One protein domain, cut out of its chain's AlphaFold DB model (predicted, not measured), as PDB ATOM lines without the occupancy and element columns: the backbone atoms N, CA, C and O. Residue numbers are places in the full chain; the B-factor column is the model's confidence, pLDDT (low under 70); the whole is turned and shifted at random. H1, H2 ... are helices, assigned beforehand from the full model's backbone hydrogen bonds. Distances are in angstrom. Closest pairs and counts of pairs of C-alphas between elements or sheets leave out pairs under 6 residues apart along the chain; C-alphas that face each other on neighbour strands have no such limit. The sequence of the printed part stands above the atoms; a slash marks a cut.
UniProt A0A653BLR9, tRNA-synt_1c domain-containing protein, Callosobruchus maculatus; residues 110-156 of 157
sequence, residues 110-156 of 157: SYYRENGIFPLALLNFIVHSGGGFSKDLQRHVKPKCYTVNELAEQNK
ATOM      1  N   SER A 110      91.634  82.753  54.167       90.50
ATOM      2  CA  SER A 110      91.054  82.779  52.817       90.50
ATOM      3  C   SER A 110      89.847  83.711  52.713       90.50
ATOM      4  O   SER A 110      89.752  84.447  51.741       90.50
ATOM      5  N   TYR A 111      88.992  83.754  53.739       90.31
ATOM      6  CA  TYR A 111      87.829  84.638  53.776       90.31
ATOM      7  C   TYR A 111      88.250  86.109  53.682       90.31
ATOM      8  O   TYR A 111      87.734  86.847  52.845       90.31
ATOM      9  N   TYR A 112      89.240  86.532  54.474       91.06
ATOM     10  CA  TYR A 112      89.766  87.900  54.409       91.06
ATOM     11  C   TYR A 112      90.359  88.222  53.031       91.06
ATOM     12  O   TYR A 112      90.103  89.294  52.486       91.06
ATOM     13  N   ARG A 113      91.107  87.280  52.437       92.75
ATOM     14  CA  ARG A 113      91.667  87.435  51.086       92.75
ATOM     15  C   ARG A 113      90.568  87.588  50.027       92.75
ATOM     16  O   ARG A 113      90.665  88.481  49.193       92.75
ATOM     17  N   GLU A 114      89.553  86.729  50.051       94.00
ATOM     18  CA  GLU A 114      88.436  86.724  49.094       94.00
ATOM     19  C   GLU A 114      87.579  87.995  49.199       94.00
ATOM     20  O   GLU A 114      87.077  88.480  48.190       94.00
ATOM     21  N   ASN A 115      87.485  88.589  50.392       94.50
ATOM     22  CA  ASN A 115      86.795  89.861  50.630       94.50
ATOM     23  C   ASN A 115      87.684  91.103  50.402       94.50
ATOM     24  O   ASN A 115      87.311  92.210  50.784       94.50
ATOM     25  N   GLY A 116      88.866  90.946  49.796       94.62
ATOM     26  CA  GLY A 116      89.734  92.068  49.427       94.62
ATOM     27  C   GLY A 116      90.432  92.760  50.602       94.62
ATOM     28  O   GLY A 116      90.902  93.889  50.460       94.62
ATOM     29  N   ILE A 117      90.528  92.107  51.764       93.88
ATOM     30  CA  ILE A 117      91.252  92.655  52.913       93.88
ATOM     31  C   ILE A 117      92.756  92.549  52.663       93.88
ATOM     32  O   ILE A 117      93.312  91.465  52.473       93.88
ATOM     33  N   PHE A 118      93.432  93.697  52.695       93.75
ATOM     34  CA  PHE A 118      94.876  93.761  52.506       93.75
ATOM     35  C   PHE A 118      95.617  93.008  53.625       93.75
ATOM     36  O   PHE A 118      95.326  93.239  54.803       93.75
ATOM     37  N   PRO A 119      96.631  92.177  53.304       92.69
ATOM     38  CA  PRO A 119      97.372  91.405  54.305       92.69
ATOM     39  C   PRO A 119      97.962  92.262  55.425       92.69
ATOM     40  O   PRO A 119      97.920  91.876  56.590       92.69
ATOM     41  N   LEU A 120      98.466  93.454  55.087       92.19
ATOM     42  CA  LEU A 120      99.044  94.367  56.069       92.19
ATOM     43  C   LEU A 120      97.992  94.925  57.036       92.19
ATOM     44  O   LEU A 120      98.274  95.069  58.224       92.19
ATOM     45  N   ALA A 121      96.777  95.192  56.549       91.00
ATOM     46  CA  ALA A 121      95.669  95.635  57.391       91.00
ATOM     47  C   ALA A 121      95.251  94.528  58.372       91.00
ATOM     48  O   ALA A 121      95.099  94.789  59.563       91.00
ATOM     49  N   LEU A 122      95.150  93.282  57.889       90.19
ATOM     50  CA  LEU A 122      94.841  92.125  58.732       90.19
ATOM     51  C   LEU A 122      95.934  91.872  59.781       90.19
ATOM     52  O   LEU A 122      95.622  91.636  60.945       90.19
ATOM     53  N   LEU A 123      97.210  91.964  59.394       90.06
ATOM     54  CA  LEU A 123      98.328  91.792  60.319       90.06
ATOM     55  C   LEU A 123      98.308  92.850  61.426       90.06
ATOM     56  O   LEU A 123      98.379  92.498  62.598       90.06
ATOM     57  N   ASN A 124      98.154  94.130  61.067       88.50
ATOM     58  CA  ASN A 124      98.041  95.205  62.054       88.50
ATOM     59  C   ASN A 124      96.881  94.944  63.019       88.50
ATOM     60  O   ASN A 124      97.058  95.072  64.227       88.50
ATOM     61  N   PHE A 125      95.721  94.523  62.516       86.56
ATOM     62  CA  PHE A 125      94.569  94.205  63.356       86.56
ATOM     63  C   PHE A 125      94.851  93.077  64.368       86.56
ATOM     64  O   PHE A 125      94.573  93.232  65.558       86.56
ATOM     65  N   ILE A 126      95.435  91.963  63.914       85.38
ATOM     66  CA  ILE A 126      95.762  90.809  64.769       85.38
ATOM     67  C   ILE A 126      96.786  91.199  65.833       85.38
ATOM     68  O   ILE A 126      96.624  90.881  67.007       85.38
ATOM     69  N   VAL A 127      97.822  91.926  65.430       84.44
ATOM     70  CA  VAL A 127      98.917  92.323  66.311       84.44
ATOM     71  C   VAL A 127      98.433  93.239  67.448       84.44
ATOM     72  O   VAL A 127      98.818  93.047  68.601       84.44
ATOM     73  N   HIS A 128      97.491  94.148  67.179       80.06
ATOM     74  CA  HIS A 128      96.861  94.975  68.220       80.06
ATOM     75  C   HIS A 128      95.895  94.193  69.132       80.06
ATOM     76  O   HIS A 128      95.503  94.689  70.191       80.06
ATOM     77  N   SER A 129      95.531  92.966  68.755       78.81
ATOM     78  CA  SER A 129      94.572  92.107  69.457       78.81
ATOM     79  C   SER A 129      95.248  91.070  70.367       78.81
ATOM     80  O   SER A 129      94.683  90.013  70.623       78.81
ATOM     81  N   GLY A 130      96.451  91.357  70.874       73.19
ATOM     82  CA  GLY A 130      97.139  90.491  71.844       73.19
ATOM     83  C   GLY A 130      98.666  90.559  71.829       73.19
ATOM     84  O   GLY A 130      99.290  89.949  72.687       73.19
ATOM     85  N   GLY A 131      99.279  91.308  70.908       68.69
ATOM     86  CA  GLY A 131     100.737  91.394  70.761       68.69
ATOM     87  C   GLY A 131     101.456  92.322  71.746       68.69
ATOM     88  O   GLY A 131     102.555  92.750  71.439       68.69
ATOM     89  N   GLY A 132     100.848  92.711  72.872       64.38
ATOM     90  CA  GLY A 132     101.533  93.516  73.903       64.38
ATOM     91  C   GLY A 132     101.784  94.997  73.564       64.38
ATOM     92  O   GLY A 132     102.423  95.702  74.340       64.38
ATOM     93  N   PHE A 133     101.255  95.501  72.448       65.44
ATOM     94  CA  PHE A 133     101.420  96.897  72.035       65.44
ATOM     95  C   PHE A 133     100.770  97.861  73.026       65.44
ATOM     96  O   PHE A 133      99.630  97.653  73.461       65.44
ATOM     97  N   SER A 134     101.469  98.957  73.338       58.12
ATOM     98  CA  SER A 134     100.894 100.062  74.099       58.12
ATOM     99  C   SER A 134      99.659 100.573  73.362       58.12
ATOM    100  O   SER A 134      99.744 101.087  72.248       58.12
ATOM    101  N   LYS A 135      98.484 100.407  73.977       58.28
ATOM    102  CA  LYS A 135      97.266 101.025  73.463       58.28
ATOM    103  C   LYS A 135      97.436 102.524  73.630       58.28
ATOM    104  O   LYS A 135      97.449 103.015  74.757       58.28
ATOM    105  N   ASP A 136      97.553 103.242  72.523       55.81
ATOM    106  CA  ASP A 136      97.444 104.692  72.548       55.81
ATOM    107  C   ASP A 136      95.980 105.020  72.880       55.81
ATOM    108  O   ASP A 136      95.096 105.042  72.025       55.81
ATOM    109  N   LEU A 137      95.680 105.150  74.177       54.97
ATOM    110  CA  LEU A 137      94.322 105.342  74.707       54.97
ATOM    111  C   LEU A 137      93.756 106.735  74.380       54.97
ATOM    112  O   LEU A 137      92.621 107.053  74.745       54.97
ATOM    113  N   GLN A 138      94.533 107.582  73.701       56.66
ATOM    114  CA  GLN A 138      94.080 108.886  73.253       56.66
ATOM    115  C   GLN A 138      93.040 108.722  72.139       56.66
ATOM    116  O   GLN A 138      93.352 108.376  71.002       56.66
ATOM    117  N   ARG A 139      91.782 109.034  72.474       50.53
ATOM    118  CA  ARG A 139      90.563 108.887  71.648       50.53
ATOM    119  C   ARG A 139      90.566 109.632  70.295       50.53
ATOM    120  O   ARG A 139      89.557 109.604  69.596       50.53
ATOM    121  N   HIS A 140      91.664 110.285  69.912       52.44
ATOM    122  CA  HIS A 140      91.775 111.123  68.713       52.44
ATOM    123  C   HIS A 140      92.984 110.814  67.817       52.44
ATOM    124  O   HIS A 140      93.186 111.503  66.816       52.44
ATOM    125  N   VAL A 141      93.773 109.781  68.121       57.84
ATOM    126  CA  VAL A 141      94.870 109.357  67.241       57.84
ATOM    127  C   VAL A 141      94.293 108.474  66.135       57.84
ATOM    128  O   VAL A 141      93.629 107.473  66.404       57.84
ATOM    129  N   LYS A 142      94.511 108.849  64.867       57.03
ATOM    130  CA  LYS A 142      94.177 107.964  63.740       57.03
ATOM    131  C   LYS A 142      94.971 106.662  63.904       57.03
ATOM    132  O   LYS A 142      96.183 106.761  64.093       57.03
ATOM    133  N   PRO A 143      94.345 105.476  63.796       64.88
ATOM    134  CA  PRO A 143      95.081 104.223  63.886       64.88
ATOM    135  C   PRO A 143      96.176 104.208  62.815       64.88
ATOM    136  O   PRO A 143      95.889 104.246  61.616       64.88
ATOM    137  N   LYS A 144      97.439 104.230  63.255       74.75
ATOM    138  CA  LYS A 144      98.594 104.166  62.362       74.75
ATOM    139  C   LYS A 144      98.715 102.725  61.871       74.75
ATOM    140  O   LYS A 144      98.786 101.798  62.669       74.75
ATOM    141  N   CYS A 145      98.704 102.542  60.554       82.94
ATOM    142  CA  CYS A 145      99.024 101.256  59.947       82.94
ATOM    143  C   CYS A 145     100.546 101.159  59.844       82.94
ATOM    144  O   CYS A 145     101.171 101.985  59.178       82.94
ATOM    145  N   TYR A 146     101.125 100.184  60.530       86.56
ATOM    146  CA  TYR A 146     102.559  99.940  60.541       86.56
ATOM    147  C   TYR A 146     102.938  98.931  59.462       86.56
ATOM    148  O   TYR A 146     102.200  97.991  59.164       86.56
ATOM    149  N   THR A 147     104.118  99.099  58.886       91.38
ATOM    150  CA  THR A 147     104.775  98.064  58.088       91.38
ATOM    151  C   THR A 147     105.178  96.876  58.967       91.38
ATOM    152  O   THR A 147     105.267  96.983  60.189       91.38
ATOM    153  N   VAL A 148     105.474  95.727  58.351       89.44
ATOM    154  CA  VAL A 148     105.948  94.535  59.083       89.44
ATOM    155  C   VAL A 148     107.216  94.837  59.892       89.44
ATOM    156  O   VAL A 148     107.328  94.400  61.033       89.44
ATOM    157  N   ASN A 149     108.139  95.628  59.336       90.19
ATOM    158  CA  ASN A 149     109.377  96.006  60.020       90.19
ATOM    159  C   ASN A 149     109.104  96.906  61.231       90.19
ATOM    160  O   ASN A 149     109.644  96.651  62.301       90.19
ATOM    161  N   GLU A 150     108.220  97.899  61.097       88.81
ATOM    162  CA  GLU A 150     107.821  98.753  62.225       88.81
ATOM    163  C   GLU A 150     107.130  97.944  63.338       88.81
ATOM    164  O   GLU A 150     107.371  98.200  64.516       88.81
ATOM    165  N   LEU A 151     106.304  96.948  62.988       85.75
ATOM    166  CA  LEU A 151     105.692  96.037  63.967       85.75
ATOM    167  C   LEU A 151     106.736  95.159  64.672       85.75
ATOM    168  O   LEU A 151     106.602  94.877  65.862       85.75
ATOM    169  N   ALA A 152     107.770  94.717  63.955       84.75
ATOM    170  CA  ALA A 152     108.855  93.931  64.532       84.75
ATOM    171  C   ALA A 152     109.738  94.773  65.467       84.75
ATOM    172  O   ALA A 152     110.138  94.296  66.522       84.75
ATOM    173  N   GLU A 153     110.020  96.028  65.112       84.62
ATOM    174  CA  GLU A 153     110.800  96.948  65.948       84.62
ATOM    175  C   GLU A 153     110.091  97.315  67.249       84.62
ATOM    176  O   GLU A 153     110.738  97.414  68.290       84.62
ATOM    177  N   GLN A 154     108.770  97.466  67.208       74.88
ATOM    178  CA  GLN A 154     107.966  97.725  68.403       74.88
ATOM    179  C   GLN A 154     107.926  96.533  69.371       74.88
ATOM    180  O   GLN A 154     107.759  96.741  70.567       74.88
ATOM    181  N   ASN A 155     108.136  95.310  68.877       66.75
ATOM    182  CA  ASN A 155     108.188  94.074  69.670       66.75
ATOM    183  C   ASN A 155     109.595  93.728  70.199       66.75
ATOM    184  O   ASN A 155     109.835  92.592  70.599       66.75
ATOM    185  N   LYS A 156     110.559  94.658  70.174       60.38
ATOM    186  CA  LYS A 156     111.943  94.395  70.621       60.38
ATOM    187  C   LYS A 156     112.154  94.441  72.145       60.38
ATOM    188  O   LYS A 156     113.292  94.629  72.573       60.38
TER     189      LYS A 156
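Overview. This is residues 110 to 156 of the 157 residues of the protein "tRNA-synt_1c domain-containing protein" of Callosobruchus maculatus (UniProt A0A653BLR9). Two short helices, H2 and H3, run side by side the same way with a gap between them, joined by a long loop that swings out and folds back; a small helical turn, H1, lies off the beginning of H2. Residues 135 to 142 of the loop stick out. The printed part has 47 residues, with three named helices in the order H1, H2, H3 and no named strand; the class is all helix, though under half of the residues, 22 of 47, are in named elements. It is only just loose, close to compact, with a radius of gyration of the C-alphas of 11.9 A and spans of 32 by 26 by 17 A.

Arrangement. H1, residues 110 to 114, is close to but not clearly touching H2, residues 119 to 128; their closest C-alphas, those of Arg 113 and Pro 119, are 7.7 A apart. A tight link of 4 residues joins them. H2 is also close to but not clearly touching H3, residues 148 to 154, with the closest C-alphas, those of Leu 120 and Val 148, 7.5 A apart. H2 and H3 run the same way at a shallow tilt of 18 degrees, and their centres are 11.7 A apart. H1 and H3 are apart. In H1, H2 and H3 every O i to N i+4 pair is within hydrogen-bond range.

Along the chain. H1 begins at C-alpha 110, at (91.054, 82.779, 52.817), and measures 6.0 A from first to last C-alpha. H2 begins at C-alpha 119, at (97.372, 91.405, 54.305), and measures 14.4 A. H3 measures 10.1 A and ends at C-alpha 154, at (107.966, 97.725, 68.403).

Size, cuts and confidence. The C-alphas farthest apart, those of Ser 110 and Gln 138, are 33.3 A apart. The printed part has no cut. The link from H2 to H3, residues 129 to 147, is long. The mean pLDDT of the printed part is 78.6, and the model's confidence is under 70 at residues 131 to 143 and 155 to 156.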